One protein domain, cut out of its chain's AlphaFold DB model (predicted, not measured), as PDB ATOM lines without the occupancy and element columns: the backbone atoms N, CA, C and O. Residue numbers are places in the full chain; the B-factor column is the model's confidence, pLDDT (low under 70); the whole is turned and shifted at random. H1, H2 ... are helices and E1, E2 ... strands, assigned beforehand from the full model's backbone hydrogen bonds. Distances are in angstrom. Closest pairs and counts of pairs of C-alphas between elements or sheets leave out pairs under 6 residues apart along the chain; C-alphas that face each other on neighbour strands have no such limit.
ATOM      1  N   SER A   4      -6.441 -10.324 -32.819       93.81
ATOM      2  CA  SER A   4      -7.301  -9.663 -33.812       93.81
ATOM      3  C   SER A   4      -7.694 -10.552 -34.999       93.81
ATOM      4  O   SER A   4      -8.730 -10.329 -35.610       93.81
ATOM      5  N   GLU A   5      -6.849 -11.517 -35.373       95.06
ATOM      6  CA  GLU A   5      -7.138 -12.467 -36.458       95.06
ATOM      7  C   GLU A   5      -8.102 -13.556 -35.972       95.06
ATOM      8  O   GLU A   5      -9.015 -13.913 -36.705       95.06
ATOM      9  N   ILE A   6      -7.934 -14.012 -34.722       95.81
ATOM     10  CA  ILE A   6      -8.857 -14.943 -34.056       95.81
ATOM     11  C   ILE A   6     -10.248 -14.319 -33.948       95.81
ATOM     12  O   ILE A   6     -11.205 -14.897 -34.442       95.81
ATOM     13  N   ILE A   7     -10.345 -13.119 -33.367       96.00
ATOM     14  CA  ILE A   7     -11.616 -12.401 -33.206       96.00
ATOM     15  C   ILE A   7     -12.330 -12.270 -34.550       96.00
ATOM     16  O   ILE A   7     -13.486 -12.651 -34.671       96.00
ATOM     17  N   LYS A   8     -11.615 -11.813 -35.585       95.69
ATOM     18  CA  LYS A   8     -12.197 -11.652 -36.917       95.69
ATOM     19  C   LYS A   8     -12.732 -12.971 -37.487       95.69
ATOM     20  O   LYS A   8     -13.775 -12.958 -38.131       95.69
ATOM     21  N   ALA A   9     -12.014 -14.077 -37.299       95.88
ATOM     22  CA  ALA A   9     -12.451 -15.391 -37.763       95.88
ATOM     23  C   ALA A   9     -13.741 -15.829 -37.057       95.88
ATOM     24  O   ALA A   9     -14.707 -16.192 -37.720       95.88
ATOM     25  N   LEU A  10     -13.783 -15.697 -35.729       95.88
ATOM     26  CA  LEU A  10     -14.953 -16.059 -34.933       95.88
ATOM     27  C   LEU A  10     -16.168 -15.180 -35.258       95.88
ATOM     28  O   LEU A  10     -17.249 -15.708 -35.469       95.88
ATOM     29  N   GLU A  11     -15.989 -13.864 -35.390       94.25
ATOM     30  CA  GLU A  11     -17.058 -12.938 -35.802       94.25
ATOM     31  C   GLU A  11     -17.565 -13.204 -37.224       94.25
ATOM     32  O   GLU A  11     -18.722 -12.934 -37.523       94.25
ATOM     33  N   THR A  12     -16.709 -13.710 -38.118       94.00
ATOM     34  CA  THR A  12     -17.119 -14.057 -39.490       94.00
ATOM     35  C   THR A  12     -17.907 -15.366 -39.513       94.00
ATOM     36  O   THR A  12     -18.865 -15.484 -40.274       94.00
ATOM     37  N   SER A  13     -17.520 -16.332 -38.675       93.25
ATOM     38  CA  SER A  13     -18.215 -17.616 -38.542       93.25
ATOM     39  C   SER A  13     -19.524 -17.501 -37.760       93.25
ATOM     40  O   SER A  13     -20.443 -18.281 -37.994       93.25
ATOM     41  N   ALA A  14     -19.608 -16.546 -36.833       89.56
ATOM     42  CA  ALA A  14     -20.792 -16.266 -36.041       89.56
ATOM     43  C   ALA A  14     -21.969 -15.856 -36.941       89.56
ATOM     44  O   ALA A  14     -22.033 -14.745 -37.473       89.56
ATOM     45  N   LYS A  15     -22.928 -16.765 -37.106       70.38
ATOM     46  CA  LYS A  15     -24.237 -16.473 -37.692       70.38
ATOM     47  C   LYS A  15     -25.177 -16.196 -36.530       70.38
ATOM     48  O   LYS A  15     -25.505 -17.111 -35.796       70.38
ATOM     49  N   ALA A  16     -25.569 -14.947 -36.322       67.50
ATOM     50  CA  ALA A  16     -26.379 -14.613 -35.155       67.50
ATOM     51  C   ALA A  16     -27.261 -13.394 -35.424       67.50
ATOM     52  O   ALA A  16     -26.774 -12.267 -35.377       67.50
ATOM     53  N   MET A  17     -28.532 -13.658 -35.759       72.50
ATOM     54  CA  MET A  17     -29.683 -12.733 -35.765       72.50
ATOM     55  C   MET A  17     -30.988 -13.561 -35.810       72.50
ATOM     56  O   MET A  17     -31.763 -13.460 -36.766       72.50
ATOM     57  N   ASN A  18     -31.195 -14.448 -34.834       88.06
ATOM     58  CA  ASN A  18     -32.423 -15.239 -34.674       88.06
ATOM     59  C   ASN A  18     -32.801 -15.377 -33.189       88.06
ATOM     60  O   ASN A  18     -32.059 -14.938 -32.318       88.06
ATOM     61  N   GLU A  19     -33.949 -15.992 -32.906       89.06
ATOM     62  CA  GLU A  19     -34.465 -16.160 -31.536       89.06
ATOM     63  C   GLU A  19     -33.621 -17.116 -30.672       89.06
ATOM     64  O   GLU A  19     -33.711 -17.063 -29.455       89.06
ATOM     65  N   SER A  20     -32.762 -17.944 -31.277       92.75
ATOM     66  CA  SER A  20     -31.842 -18.860 -30.581       92.75
ATOM     67  C   SER A  20     -30.483 -18.220 -30.271       92.75
ATOM     68  O   SER A  20     -29.542 -18.901 -29.859       92.75
ATOM     69  N   THR A  21     -30.330 -16.917 -30.510       95.12
ATOM     70  CA  THR A  21     -29.035 -16.248 -30.390       95.12
ATOM     71  C   THR A  21     -28.713 -15.891 -28.931       95.12
ATOM     72  O   THR A  21     -29.517 -15.276 -28.233       95.12
ATOM     73  N   ILE A  22     -27.483 -16.199 -28.505       95.31
ATOM     74  CA  ILE A  22     -26.903 -15.799 -27.216       95.31
ATOM     75  C   ILE A  22     -25.602 -15.022 -27.409       95.31
ATOM     76  O   ILE A  22     -24.850 -15.250 -28.357       95.31
ATOM     77  N   CYS A  23     -25.292 -14.122 -26.485       95.00
ATOM     78  CA  CYS A  23     -24.027 -13.409 -26.439       95.00
ATOM     79  C   CYS A  23     -23.103 -14.042 -25.397       95.00
ATOM     80  O   CYS A  23     -23.426 -14.086 -24.209       95.00
ATOM     81  N   ILE A  24     -21.930 -14.501 -25.832       95.50
ATOM     82  CA  ILE A  24     -20.904 -15.072 -24.958       95.50
ATOM     83  C   ILE A  24     -19.689 -14.152 -24.912       95.50
ATOM     84  O   ILE A  24     -19.117 -13.789 -25.941       95.50
ATOM     85  N   ARG A  25     -19.245 -13.832 -23.698       95.75
ATOM     86  CA  ARG A  25     -17.957 -13.195 -23.440       95.75
ATOM     87  C   ARG A  25     -16.880 -14.247 -23.228       95.75
ATOM     88  O   ARG A  25     -16.928 -15.004 -22.259       95.75
ATOM     89  N   PHE A  26     -15.852 -14.218 -24.065       96.56
ATOM     90  CA  PHE A  26     -14.660 -15.053 -23.925       96.56
ATOM     91  C   PHE A  26     -13.512 -14.250 -23.307       96.56
ATOM     92  O   PHE A  26     -12.968 -13.344 -23.943       96.56
ATOM     93  N   TYR A  27     -13.078 -14.596 -22.093       95.19
ATOM     94  CA  TYR A  27     -11.946 -13.922 -21.436       95.19
ATOM     95  C   TYR A  27     -10.585 -14.384 -21.977       95.19
ATOM     96  O   TYR A  27      -9.573 -13.698 -21.820       95.19
ATOM     97  N   GLY A  28     -10.561 -15.500 -22.712       94.06
ATOM     98  CA  GLY A  28      -9.428 -15.913 -23.539       94.06
ATOM     99  C   GLY A  28      -9.109 -14.971 -24.705       94.06
ATOM    100  O   GLY A  28      -8.011 -15.037 -25.264       94.06
ATOM    101  N   LEU A  29     -10.029 -14.062 -25.050       93.94
ATOM    102  CA  LEU A  29      -9.909 -13.116 -26.154       93.94
ATOM    103  C   LEU A  29      -9.872 -11.682 -25.631       93.94
ATOM    104  O   LEU A  29     -10.863 -11.180 -25.122       93.94
ATOM    105  N   ALA A  30      -8.728 -11.009 -25.788       91.50
ATOM    106  CA  ALA A  30      -8.569  -9.588 -25.453       91.50
ATOM    107  C   ALA A  30      -9.064  -9.198 -24.035       91.50
ATOM    108  O   ALA A  30      -9.580  -8.100 -23.851       91.50
ATOM    109  N   ASP A  31      -8.886 -10.092 -23.050       88.62
ATOM    110  CA  ASP A  31      -9.366  -9.961 -21.661       88.62
ATOM    111  C   ASP A  31     -10.900  -9.792 -21.528       88.62
ATOM    112  O   ASP A  31     -11.397  -9.273 -20.526       88.62
ATOM    113  N   GLY A  32     -11.651 -10.260 -22.530       93.69
ATOM    114  CA  GLY A  32     -13.106 -10.208 -22.613       93.69
ATOM    115  C   GLY A  32     -13.560  -9.678 -23.970       93.69
ATOM    116  O   GLY A  32     -13.584  -8.465 -24.184       93.69
ATOM    117  N   TRP A  33     -13.946 -10.580 -24.872       96.12
ATOM    118  CA  TRP A  33     -14.561 -10.232 -26.154       96.12
ATOM    119  C   TRP A  33     -15.918 -10.906 -26.301       96.12
ATOM    120  O   TRP A  33     -16.036 -12.106 -26.044       96.12
ATOM    121  N   ASP A  34     -16.909 -10.128 -26.722       95.62
ATOM    122  CA  ASP A  34     -18.298 -10.560 -26.835       95.62
ATOM    123  C   ASP A  34     -18.567 -11.053 -28.255       95.62
ATOM    124  O   ASP A  34     -18.256 -10.362 -29.228       95.62
ATOM    125  N   ILE A  35     -19.135 -12.249 -28.375       95.44
ATOM    126  CA  ILE A  35     -19.503 -12.860 -29.650       95.44
ATOM    127  C   ILE A  35     -20.936 -13.364 -29.535       95.44
ATOM    128  O   ILE A  35     -21.281 -14.064 -28.585       95.44
ATOM    129  N   TRP A  36     -21.758 -12.993 -30.509       95.06
ATOM    130  CA  TRP A  36     -23.132 -13.464 -30.629       95.06
ATOM    131  C   TRP A  36     -23.141 -14.764 -31.427       95.06
ATOM    132  O   TRP A  36     -22.566 -14.813 -32.511       95.06
ATOM    133  N   LEU A  37     -23.747 -15.811 -30.881       94.56
ATOM    134  CA  LEU A  37     -23.731 -17.171 -31.410       94.56
ATOM    135  C   LEU A  37     -25.151 -17.717 -31.463       94.56
ATOM    136  O   LEU A  37     -25.946 -17.448 -30.566       94.56
ATOM    137  N   ASP A  38     -25.447 -18.519 -32.477       95.00
ATOM    138  CA  ASP A  38     -26.669 -19.311 -32.519       95.00
ATOM    139  C   ASP A  38     -26.520 -20.527 -31.591       95.00
ATOM    140  O   ASP A  38     -25.756 -21.449 -31.883       95.00
ATOM    141  N   ALA A  39     -27.225 -20.530 -30.459       95.25
ATOM    142  CA  ALA A  39     -27.148 -21.617 -29.488       95.25
ATOM    143  C   ALA A  39     -27.665 -22.945 -30.058       95.25
ATOM    144  O   ALA A  39     -27.145 -24.003 -29.698       95.25
ATOM    145  N   GLN A  40     -28.653 -22.906 -30.955       94.56
ATOM    146  CA  GLN A  40     -29.193 -24.105 -31.589       94.56
ATOM    147  C   GLN A  40     -28.148 -24.739 -32.509       94.56
ATOM    148  O   GLN A  40     -27.963 -25.954 -32.477       94.56
ATOM    149  N   GLU A  41     -27.388 -23.926 -33.251       94.81
ATOM    150  CA  GLU A  41     -26.255 -24.419 -34.046       94.81
ATOM    151  C   GLU A  41     -25.222 -25.129 -33.157       94.81
ATOM    152  O   GLU A  41     -24.753 -26.215 -33.508       94.81
ATOM    153  N   ILE A  42     -24.894 -24.552 -31.994       95.56
ATOM    154  CA  ILE A  42     -23.956 -25.148 -31.027       95.56
ATOM    155  C   ILE A  42     -24.435 -26.529 -30.561       95.56
ATOM    156  O   ILE A  42     -23.635 -27.466 -30.515       95.56
ATOM    157  N   VAL A  43     -25.725 -26.687 -30.263       95.44
ATOM    158  CA  VAL A  43     -26.289 -27.986 -29.868       95.44
ATOM    159  C   VAL A  43     -26.278 -28.976 -31.035       95.44
ATOM    160  O   VAL A  43     -25.722 -30.067 -30.913       95.44
ATOM    161  N   GLU A  44     -26.857 -28.607 -32.177       94.06
ATOM    162  CA  GLU A  44     -27.115 -29.532 -33.287       94.06
ATOM    163  C   GLU A  44     -25.850 -29.934 -34.054       94.06
ATOM    164  O   GLU A  44     -25.717 -31.081 -34.484       94.06
ATOM    165  N   SER A  45     -24.928 -28.990 -34.261       94.50
ATOM    166  CA  SER A  45     -23.749 -29.193 -35.115       94.50
ATOM    167  C   SER A  45     -22.485 -29.517 -34.323       94.50
ATOM    168  O   SER A  45     -21.580 -30.154 -34.862       94.50
ATOM    169  N   TYR A  46     -22.422 -29.116 -33.050       93.81
ATOM    170  CA  TYR A  46     -21.208 -29.221 -32.237       93.81
ATOM    171  C   TYR A  46     -21.401 -29.999 -30.930       93.81
ATOM    172  O   TYR A  46     -20.471 -30.030 -30.125       93.81
ATOM    173  N   ASP A  47     -22.557 -30.642 -30.725       92.56
ATOM    174  CA  ASP A  47     -22.883 -31.422 -29.519       92.56
ATOM    175  C   ASP A  47     -22.607 -30.623 -28.237       92.56
ATOM    176  O   ASP A  47     -21.897 -31.064 -27.332       92.56
ATOM    177  N   SER A  48     -23.095 -29.378 -28.213       93.56
ATOM    178  CA  SER A  48     -22.942 -28.441 -27.090       93.56
ATOM    179  C   SER A  48     -21.496 -27.990 -26.806       93.56
ATOM    180  O   SER A  48     -21.221 -27.357 -25.783       93.56
ATOM    181  N   SER A  49     -20.542 -28.271 -27.703       95.25
ATOM    182  CA  SER A  49     -19.125 -27.936 -27.523       95.25
ATOM    183  C   SER A  49     -18.739 -26.608 -28.178       95.25
ATOM    184  O   SER A  49     -18.482 -26.526 -29.384       95.25
ATOM    185  N   LEU A  50     -18.566 -25.569 -27.353       95.88
ATOM    186  CA  LEU A  50     -17.954 -24.303 -27.785       95.88
ATOM    187  C   LEU A  50     -16.521 -24.497 -28.305       95.88
ATOM    188  O   LEU A  50     -16.079 -23.754 -29.176       95.88
ATOM    189  N   GLU A  51     -15.786 -25.492 -27.794       96.50
ATOM    190  CA  GLU A  51     -14.408 -25.775 -28.223       96.50
ATOM    191  C   GLU A  51     -14.376 -26.250 -29.677       96.50
ATOM    192  O   GLU A  51     -13.580 -25.755 -30.480       96.50
ATOM    193  N   SER A  52     -15.298 -27.153 -30.028       96.94
ATOM    194  CA  SER A  52     -15.464 -27.664 -31.389       96.94
ATOM    195  C   SER A  52     -15.853 -26.539 -32.350       96.94
ATOM    196  O   SER A  52     -15.241 -26.412 -33.411       96.94
ATOM    197  N   TRP A  53     -16.795 -25.676 -31.947       96.81
ATOM    198  CA  TRP A  53     -17.203 -24.516 -32.744       96.81
ATOM    199  C   TRP A  53     -16.043 -23.541 -32.997       96.81
ATOM    200  O   TRP A  53     -15.780 -23.176 -34.143       96.81
ATOM    201  N   ILE A  54     -15.290 -23.161 -31.953       97.31
ATOM    202  CA  ILE A  54     -14.127 -22.267 -32.097       97.31
ATOM    203  C   ILE A  54     -13.094 -22.891 -33.041       97.31
ATOM    204  O   ILE A  54     -12.564 -22.203 -33.918       97.31
ATOM    205  N   SER A  55     -12.791 -24.181 -32.872       97.50
ATOM    206  CA  SER A  55     -11.813 -24.870 -33.714       97.50
ATOM    207  C   SER A  55     -12.228 -24.862 -35.185       97.50
ATOM    208  O   SER A  55     -11.428 -24.484 -36.047       97.50
ATOM    209  N   GLU A  56     -13.480 -25.207 -35.486       96.81
ATOM    210  CA  GLU A  56     -13.993 -25.205 -36.857       96.81
ATOM    211  C   GLU A  56     -13.995 -23.792 -37.467       96.81
ATOM    212  O   GLU A  56     -13.516 -23.604 -38.590       96.81
ATOM    213  N   ALA A  57     -14.423 -22.775 -36.715       96.44
ATOM    214  CA  ALA A  57     -14.390 -21.381 -37.157       96.44
ATOM    215  C   ALA A  57     -12.965 -20.927 -37.535       96.44
ATOM    216  O   ALA A  57     -12.756 -20.248 -38.544       96.44
ATOM    217  N   LEU A  58     -11.949 -21.332 -36.766       97.25
ATOM    218  CA  LEU A  58     -10.547 -21.014 -37.055       97.25
ATOM    219  C   LEU A  58      -9.999 -21.755 -38.283       97.25
ATOM    220  O   LEU A  58      -9.175 -21.201 -39.020       97.25
ATOM    221  N   GLN A  59     -10.437 -22.991 -38.513       97.06
ATOM    222  CA  GLN A  59     -10.076 -23.751 -39.709       97.06
ATOM    223  C   GLN A  59     -10.685 -23.109 -40.959       97.06
ATOM    224  O   GLN A  59      -9.961 -22.818 -41.914       97.06
ATOM    225  N   ASN A  60     -11.981 -22.800 -40.917       95.69
ATOM    226  CA  ASN A  60     -12.734 -22.286 -42.059       95.69
ATOM    227  C   ASN A  60     -12.362 -20.835 -42.405       95.69
ATOM    228  O   ASN A  60     -12.044 -20.533 -43.557       95.69
ATOM    229  N   GLU A  61     -12.321 -19.936 -41.417       96.38
ATOM    230  CA  GLU A  61     -12.188 -18.492 -41.665       96.38
ATOM    231  C   GLU A  61     -10.738 -17.986 -41.584       96.38
ATOM    232  O   GLU A  61     -10.378 -16.980 -42.207       96.38
ATOM    233  N   ALA A  62      -9.866 -18.687 -40.851       94.44
ATOM    234  CA  ALA A  62      -8.454 -18.325 -40.697       94.44
ATOM    235  C   ALA A  62      -7.472 -19.327 -41.327       94.44
ATOM    236  O   ALA A  62      -6.257 -19.128 -41.197       94.44
ATOM    237  N   ASN A  63      -7.962 -20.360 -42.030       94.06
ATOM    238  CA  ASN A  63      -7.153 -21.420 -42.649       94.06
ATOM    239  C   ASN A  63      -6.112 -22.008 -41.676       94.06
ATOM    240  O   ASN A  63      -4.953 -22.217 -42.048       94.06
ATOM    241  N   GLN A  64      -6.483 -22.181 -40.403       95.19
ATOM    242  CA  GLN A  64      -5.602 -22.823 -39.429       95.19
ATOM    243  C   GLN A  64      -5.597 -24.341 -39.611       95.19
ATOM    244  O   GLN A  64      -6.589 -24.935 -40.019       95.19
ATOM    245  N   GLU A  65      -4.463 -24.963 -39.295       96.62
ATOM    246  CA  GLU A  65      -4.375 -26.421 -39.184       96.62
ATOM    247  C   GLU A  65      -5.166 -26.897 -37.958       96.62
ATOM    248  O   GLU A  65      -5.140 -26.233 -36.921       96.62
ATOM    249  N   GLU A  66      -5.825 -28.051 -38.073       95.81
ATOM    250  CA  GLU A  66      -6.710 -28.633 -37.053       95.81
ATOM    251  C   GLU A  66      -6.064 -28.694 -35.659       95.81
ATOM    252  O   GLU A  66      -6.609 -28.143 -34.706       95.81
ATOM    253  N   ASP A  67      -4.854 -29.258 -35.543       96.31
ATOM    254  CA  ASP A  67      -4.130 -29.364 -34.264       96.31
ATOM    255  C   ASP A  67      -3.946 -28.002 -33.584       96.31
ATOM    256  O   ASP A  67      -4.076 -27.857 -32.368       96.31
ATOM    257  N   LYS A  68      -3.666 -26.976 -34.389       96.31
ATOM    258  CA  LYS A  68      -3.432 -25.618 -33.907       96.31
ATOM    259  C   LYS A  68      -4.733 -24.884 -33.603       96.31
ATOM    260  O   LYS A  68      -4.758 -24.058 -32.696       96.31
ATOM    261  N   ALA A  69      -5.793 -25.146 -34.361       96.62
ATOM    262  CA  ALA A  69      -7.122 -24.615 -34.087       96.62
ATOM    263  C   ALA A  69      -7.657 -25.158 -32.754       96.62
ATOM    264  O   ALA A  69      -8.114 -24.369 -31.929       96.62
ATOM    265  N   ASN A  70      -7.477 -26.458 -32.500       97.12
ATOM    266  CA  ASN A  70      -7.811 -27.107 -31.232       97.12
ATOM    267  C   ASN A  70      -7.003 -26.526 -30.059       97.12
ATOM    268  O   ASN A  70      -7.582 -26.182 -29.035       97.12
ATOM    269  N   GLU A  71      -5.685 -26.341 -30.215       96.94
ATOM    270  CA  GLU A  71      -4.844 -25.701 -29.188       96.94
ATOM    271  C   GLU A  71      -5.350 -24.288 -28.843       96.94
ATOM    272  O   GLU A  71      -5.485 -23.936 -27.673       96.94
ATOM    273  N   ILE A  72      -5.688 -23.487 -29.860       96.06
ATOM    274  CA  ILE A  72      -6.201 -22.126 -29.656       96.06
ATOM    275  C   ILE A  72      -7.585 -22.147 -28.991       96.06
ATOM    276  O   ILE A  72      -7.827 -21.335 -28.099       96.06
ATOM    277  N   ALA A  73      -8.487 -23.041 -29.405       96.94
ATOM    278  CA  ALA A  73      -9.816 -23.179 -28.809       96.94
ATOM    279  C   ALA A  73      -9.728 -23.534 -27.318       96.94
ATOM    280  O   ALA A  73     -10.341 -22.865 -26.480       96.94
ATOM    281  N   HIS A  74      -8.875 -24.505 -26.989       96.19
ATOM    282  CA  HIS A  74      -8.585 -24.915 -25.623       96.19
ATOM    283  C   HIS A  74      -8.037 -23.754 -24.776       96.19
ATOM    284  O   HIS A  74      -8.510 -23.491 -23.669       96.19
ATOM    285  N   ASP A  75      -7.067 -23.007 -25.312       94.94
ATOM    286  CA  ASP A  75      -6.471 -21.847 -24.642       94.94
ATOM    287  C   ASP A  75      -7.483 -20.719 -24.386       94.94
ATOM    288  O   ASP A  75      -7.394 -20.029 -23.364       94.94
ATOM    289  N   ILE A  76      -8.442 -20.517 -25.298       95.69
ATOM    290  CA  ILE A  76      -9.501 -19.513 -25.140       95.69
ATOM    291  C   ILE A  76     -10.432 -19.897 -23.990       95.69
ATOM    292  O   ILE A  76     -10.702 -19.064 -23.122       95.69
ATOM    293  N   LEU A  77     -10.902 -21.146 -23.965       95.31
ATOM    294  CA  LEU A  77     -11.882 -21.617 -22.981       95.31
ATOM    295  C   LEU A  77     -11.276 -21.840 -21.589       95.31
ATOM    296  O   LEU A  77     -11.972 -21.666 -20.591       95.31
ATOM    297  N   ASN A  78      -9.970 -22.108 -21.495       95.25
ATOM    298  CA  ASN A  78      -9.246 -22.202 -20.220       95.25
ATOM    299  C   ASN A  78      -9.168 -20.881 -19.432       95.25
ATOM    300  O   ASN A  78      -8.758 -20.887 -18.272       95.25
ATOM    301  N   ARG A  79      -9.497 -19.742 -20.053       88.50
ATOM    302  CA  ARG A  79      -9.507 -18.419 -19.406       88.50
ATOM    303  C   ARG A  79     -10.879 -17.987 -18.891       88.50
ATOM    304  O   ARG A  79     -11.011 -16.831 -18.504       88.50
ATOM    305  N   ASP A  80     -11.828 -18.918 -18.839       91.81
ATOM    306  CA  ASP A  80     -13.242 -18.725 -18.522       91.81
ATOM    307  C   ASP A  80     -14.034 -17.974 -19.612       91.81
ATOM    308  O   ASP A  80     -13.507 -17.217 -20.439       91.81
ATOM    309  N   TRP A  81     -15.346 -18.195 -19.608       94.44
ATOM    310  CA  TRP A  81     -16.332 -17.532 -20.459       94.44
ATOM    311  C   TRP A  81     -17.662 -17.403 -19.708       94.44
ATOM    312  O   TRP A  81     -17.916 -18.142 -18.752       94.44
ATOM    313  N   CYS A  82     -18.508 -16.460 -20.115       95.19
ATOM    314  CA  CYS A  82     -19.856 -16.315 -19.567       95.19
ATOM    315  C   CYS A  82     -20.858 -15.862 -20.622       95.19
ATOM    316  O   CYS A  82     -20.495 -15.167 -21.571       95.19
ATOM    317  N   VAL A  83     -22.125 -16.222 -20.426       95.62
ATOM    318  CA  VAL A  83     -23.231 -15.612 -21.173       95.62
ATOM    319  C   VAL A  83     -23.435 -14.192 -20.645       95.62
ATOM    320  O   VAL A  83     -23.393 -13.963 -19.437       95.62
ATOM    321  N   VAL A  84     -23.609 -13.218 -21.529       94.50
ATOM    322  CA  VAL A  84     -23.820 -11.811 -21.148       94.50
ATOM    323  C   VAL A  84     -25.156 -11.258 -21.618       94.50
ATOM    324  O   VAL A  84     -25.593 -10.256 -21.055       94.50
ATOM    325  N   ASP A  85     -25.778 -11.891 -22.612       94.19
ATOM    326  CA  ASP A  85     -27.083 -11.507 -23.150       94.19
ATOM    327  C   ASP A  85     -27.702 -12.665 -23.952       94.19
ATOM    328  O   ASP A  85     -26.983 -13.585 -24.357       94.19
ATOM    329  N   ASP A  86     -29.005 -12.596 -24.216       94.38
ATOM    330  CA  ASP A  86     -29.742 -13.490 -25.114       94.38
ATOM    331  C   ASP A  86     -30.911 -12.758 -25.790       94.38
ATOM    332  O   ASP A  86     -31.381 -11.729 -25.308       94.38
ATOM    333  N   GLU A  87     -31.369 -13.270 -26.933       92.44
ATOM    334  CA  GLU A  87     -32.518 -12.704 -27.661       92.44
ATOM    335  C   GLU A  87     -33.884 -13.104 -27.055       92.44
ATOM    336  O   GLU A  87     -34.936 -12.741 -27.588       92.44
ATOM    337  N   GLY A  88     -33.905 -13.821 -25.926       88.88
ATOM    338  CA  GLY A  88     -35.108 -14.335 -25.281       88.88
ATOM    339  C   GLY A  88     -35.587 -15.659 -25.872       88.88
ATOM    340  O   GLY A  88     -34.798 -16.552 -26.174       88.88
ATOM    341  N   GLY A  89     -36.908 -15.812 -25.990       90.06
ATOM    342  CA  GLY A  89     -37.527 -17.036 -26.501       90.06
ATOM    343  C   GLY A  89     -37.140 -18.280 -25.698       90.06
ATOM    344  O   GLY A  89     -36.853 -18.207 -24.503       90.06
ATOM    345  N   LEU A  90     -37.118 -19.436 -26.368       91.88
ATOM    346  CA  LEU A  90     -36.805 -20.712 -25.722       91.88
ATOM    347  C   LEU A  90     -35.379 -20.746 -25.156       91.88
ATOM    348  O   LEU A  90     -35.176 -21.286 -24.074       91.88
ATOM    349  N   VAL A  91     -34.390 -20.162 -25.849       93.50
ATOM    350  CA  VAL A  91     -32.995 -20.179 -25.375       93.50
ATOM    351  C   VAL A  91     -32.830 -19.387 -24.075       93.50
ATOM    352  O   VAL A  91     -32.099 -19.822 -23.185       93.50
ATOM    353  N   GLY A  92     -33.577 -18.289 -23.916       92.88
ATOM    354  CA  GLY A  92     -33.585 -17.472 -22.702       92.88
ATOM    355  C   GLY A  92     -34.067 -18.215 -21.449       92.88
ATOM    356  O   GLY A  92     -33.721 -17.834 -20.333       92.88
ATOM    357  N   CYS A  93     -34.808 -19.320 -21.594       92.38
ATOM    358  CA  CYS A  93     -35.171 -20.183 -20.464       92.38
ATOM    359  C   CYS A  93     -33.979 -20.955 -19.879       92.38
ATOM    360  O   CYS A  93     -34.047 -21.412 -18.738       92.38
ATOM    361  N   PHE A  94     -32.903 -21.107 -20.652       94.00
ATOM    362  CA  PHE A  94     -31.714 -21.879 -20.289       94.00
ATOM    363  C   PHE A  94     -30.504 -20.989 -19.990       94.00
ATOM    364  O   PHE A  94     -29.448 -21.491 -19.597       94.00
ATOM    365  N   THR A  95     -30.653 -19.670 -20.113       94.19
ATOM    366  CA  THR A  95     -29.657 -18.690 -19.684       94.19
ATOM    367  C   THR A  95     -29.971 -18.170 -18.280       94.19
ATOM    368  O   THR A  95     -31.112 -18.121 -17.819       94.19
ATOM    369  N   SER A  96     -28.940 -17.784 -17.528       91.00
ATOM    370  CA  SER A  96     -29.129 -17.156 -16.217       91.00
ATOM    371  C   SER A  96     -28.068 -16.112 -15.929       91.00
ATOM    372  O   SER A  96     -26.892 -16.344 -16.183       91.00
ATOM    373  N   TYR A  97     -28.480 -14.996 -15.318       88.50
ATOM    374  CA  TYR A  97     -27.623 -13.838 -15.007       88.50
ATOM    375  C   TYR A  97     -27.563 -13.492 -13.508       88.50
ATOM    376  O   TYR A  97     -26.854 -12.571 -13.093       88.50
ATOM    377  N   GLY A  98     -28.320 -14.202 -12.664       75.62
ATOM    378  CA  GLY A  98     -28.607 -13.788 -11.282       75.62
ATOM    379  C   GLY A  98     -27.438 -13.889 -10.294       75.62
ATOM    380  O   GLY A  98     -27.470 -13.257  -9.238       75.62
ATOM    381  N   SER A  99     -26.399 -14.660 -10.612       72.50
ATOM    382  CA  SER A  99     -25.257 -14.946  -9.727       72.50
ATOM    383  C   SER A  99     -24.021 -14.076 -10.002       72.50
ATOM    384  O   SER A  99     -22.987 -14.252  -9.356       72.50
ATOM    385  N   GLY A 100     -24.113 -13.123 -10.938       74.44
ATOM    386  CA  GLY A 100     -22.998 -12.270 -11.368       74.44
ATOM    387  C   GLY A 100     -22.072 -12.907 -12.410       74.44
ATOM    388  O   GLY A 100     -21.237 -12.201 -12.972       74.44
ATOM    389  N   TRP A 101     -22.238 -14.201 -12.699       87.38
ATOM    390  CA  TRP A 101     -21.597 -14.899 -13.811       87.38
ATOM    391  C   TRP A 101     -22.679 -15.557 -14.656       87.38
ATOM    392  O   TRP A 101     -23.412 -16.400 -14.140       87.38
ATOM    393  N   GLY A 102     -22.810 -15.145 -15.916       92.81
ATOM    394  CA  GLY A 102     -23.848 -15.708 -16.762       92.81
ATOM    395  C   GLY A 102     -23.523 -17.126 -17.215       92.81
ATOM    396  O   GLY A 102     -22.363 -17.463 -17.467       92.81
ATOM    397  N   PHE A 103     -24.552 -17.958 -17.291       93.31
ATOM    398  CA  PHE A 103     -24.457 -19.391 -17.560       93.31
ATOM    399  C   PHE A 103     -25.491 -19.815 -18.610       93.31
ATOM    400  O   PHE A 103     -26.527 -19.165 -18.724       93.31
ATOM    401  N   MET A 104     -25.186 -20.896 -19.335       94.44
ATOM    402  CA  MET A 104     -26.070 -21.576 -20.287       94.44
ATOM    403  C   MET A 104     -26.207 -23.051 -19.892       94.44
ATOM    404  O   MET A 104     -25.194 -23.751 -19.802       94.44
ATOM    405  N   ASP A 105     -27.439 -23.521 -19.702       94.25
ATOM    406  CA  ASP A 105     -27.760 -24.940 -19.543       94.25
ATOM    407  C   ASP A 105     -27.898 -25.622 -20.911       94.25
ATOM    408  O   ASP A 105     -28.980 -25.712 -21.491       94.25
ATOM    409  N   TRP A 106     -26.769 -26.083 -21.449       94.62
ATOM    410  CA  TRP A 106     -26.727 -26.728 -22.760       94.62
ATOM    411  C   TRP A 106     -27.500 -28.045 -22.829       94.62
ATOM    412  O   TRP A 106     -28.101 -28.334 -23.861       94.62
ATOM    413  N   GLU A 107     -27.485 -28.842 -21.758       92.88
ATOM    414  CA  GLU A 107     -28.174 -30.137 -21.744       92.88
ATOM    415  C   GLU A 107     -29.687 -29.931 -21.672       92.88
ATOM    416  O   GLU A 107     -30.412 -30.508 -22.477       92.88
ATOM    417  N   GLY A 108     -30.161 -29.036 -20.796       91.38
ATOM    418  CA  GLY A 108     -31.580 -28.684 -20.737       91.38
ATOM    419  C   GLY A 108     -32.093 -28.099 -22.056       91.38
ATOM    420  O   GLY A 108     -33.171 -28.469 -22.524       91.38
ATOM    421  N   TYR A 109     -31.305 -27.236 -22.705       94.19
ATOM    422  CA  TYR A 109     -31.683 -26.673 -24.001       94.19
ATOM    423  C   TYR A 109     -31.717 -27.734 -25.108       94.19
ATOM    424  O   TYR A 109     -32.625 -27.732 -25.937       94.19
ATOM    425  N   LYS A 110     -30.773 -28.682 -25.100       93.44
ATOM    426  CA  LYS A 110     -30.772 -29.826 -26.019       93.44
ATOM    427  C   LYS A 110     -32.007 -30.703 -25.836       93.44
ATOM    428  O   LYS A 110     -32.664 -31.014 -26.824       93.44
ATOM    429  N   GLU A 111     -32.363 -31.041 -24.598       90.25
ATOM    430  CA  GLU A 111     -33.588 -31.794 -24.298       90.25
ATOM    431  C   GLU A 111     -34.842 -31.064 -24.799       90.25
ATOM    432  O   GLU A 111     -35.748 -31.689 -25.349       90.25
ATOM    433  N   ALA A 112     -34.888 -29.735 -24.665       90.94
ATOM    434  CA  ALA A 112     -35.998 -28.934 -25.169       90.94
ATOM    435  C   ALA A 112     -36.078 -28.918 -26.704       90.94
ATOM    436  O   ALA A 112     -37.175 -29.014 -27.247       90.94
ATOM    437  N   LEU A 113     -34.942 -28.836 -27.406       91.19
ATOM    438  CA  LEU A 113     -34.888 -28.894 -28.873       91.19
ATOM    439  C   LEU A 113     -35.247 -30.279 -29.434       91.19
ATOM    440  O   LEU A 113     -35.802 -30.375 -30.526       91.19
ATOM    441  N   GLU A 114     -34.926 -31.350 -28.706       89.81
ATOM    442  CA  GLU A 114     -35.260 -32.731 -29.081       89.81
ATOM    443  C   GLU A 114     -36.717 -33.108 -28.758       89.81
ATOM    444  O   GLU A 114     -37.181 -34.183 -29.148       89.81
ATOM    445  N   SER A 115     -37.444 -32.243 -28.051       87.19
ATOM    446  CA  SER A 115     -38.836 -32.471 -27.687       87.19
ATOM    447  C   SER A 115     -39.754 -32.415 -28.910       87.19
ATOM    448  O   SER A 115     -39.693 -31.497 -29.722       87.19
TER     449      SER A 115
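What this domain is: This is residues 4 to 115 of the 214 residues of the protein "Antirestriction protein" of Vibrio cholerae (UniProt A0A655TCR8). A small twisted sheet of three strands lies between two groups of helices: toward one end of the longest axis H3 crosses both H1 and H4, which stay apart from each other, and toward the other end are H5 and H6. H2 follows E2 and bridges H3 and H6, while a long loop, residues 93 to 105, folds back on itself. The printed part has 112 residues, with six named helices and three named strands in the order H1 E1 E2 H2 H3 H4 E3 H5 H6; the sheet, E2 E1 E3, is antiparallel and the class is mixed. It is compact, with a radius of gyration of the C-alphas of 13.5 A and spans of 36 by 29 by 22 A.

Where its parts are: H1, residues 4 to 13, begins at C-alpha 4 (-7.301, -9.663, -33.812). E1 is residues 21 to 26, 15.8 A long, and E2 residues 33 to 38, 16.4 A. H2 is residues 39 to 46, H3 50 to 62, 17.1 A, and H4 66 to 77, 16.6 A. E3 is residues 81 to 86, H5 89 to 92, and H6 106 to 113, ending at C-alpha 113 (-34.888, -28.894, -28.873).

How they stand to each other: H1 only grazes the sheet, with residues 7 to 13. The hairpin E1 and E2 has N 24 and O 35 at 2.9 A; E1 and E3 have N 23 and O 85 at 2.8 A. The hub H3 touches H1 at Ala 9 and Glu 61, C-alphas 5.0 A apart, about perpendicular at 77 degrees. H3 touches H4 at Ser 55 and Ala 69, C-alphas 4.7 A apart, at a steep tilt of 51 degrees, opposite ways. H2 touches H3, C-alphas of Tyr 46 and Ser 52 6.0 A apart, through residues 50 to 53 of H3 alone. H2 and H6 only just touch, with 3 pairs of C-alphas within 8 A, the closest Val 43 and Lys 110. H5 only grazes the sheet, and is close to but not clearly touching H6. In H1, H2, H3, H4 and H6 every O i to N i+4 pair is within hydrogen-bond range; H5 is too short for one.

The domain as a whole: The C-alphas of Ser 4 and Ser 115, 39.4 A apart, are the two farthest apart. The printed part has no cut. The link from H5 to H6 is long, with residues 95 to 96 paired antiparallel with 103 to 104. Residue 16 is under 70 in pLDDT.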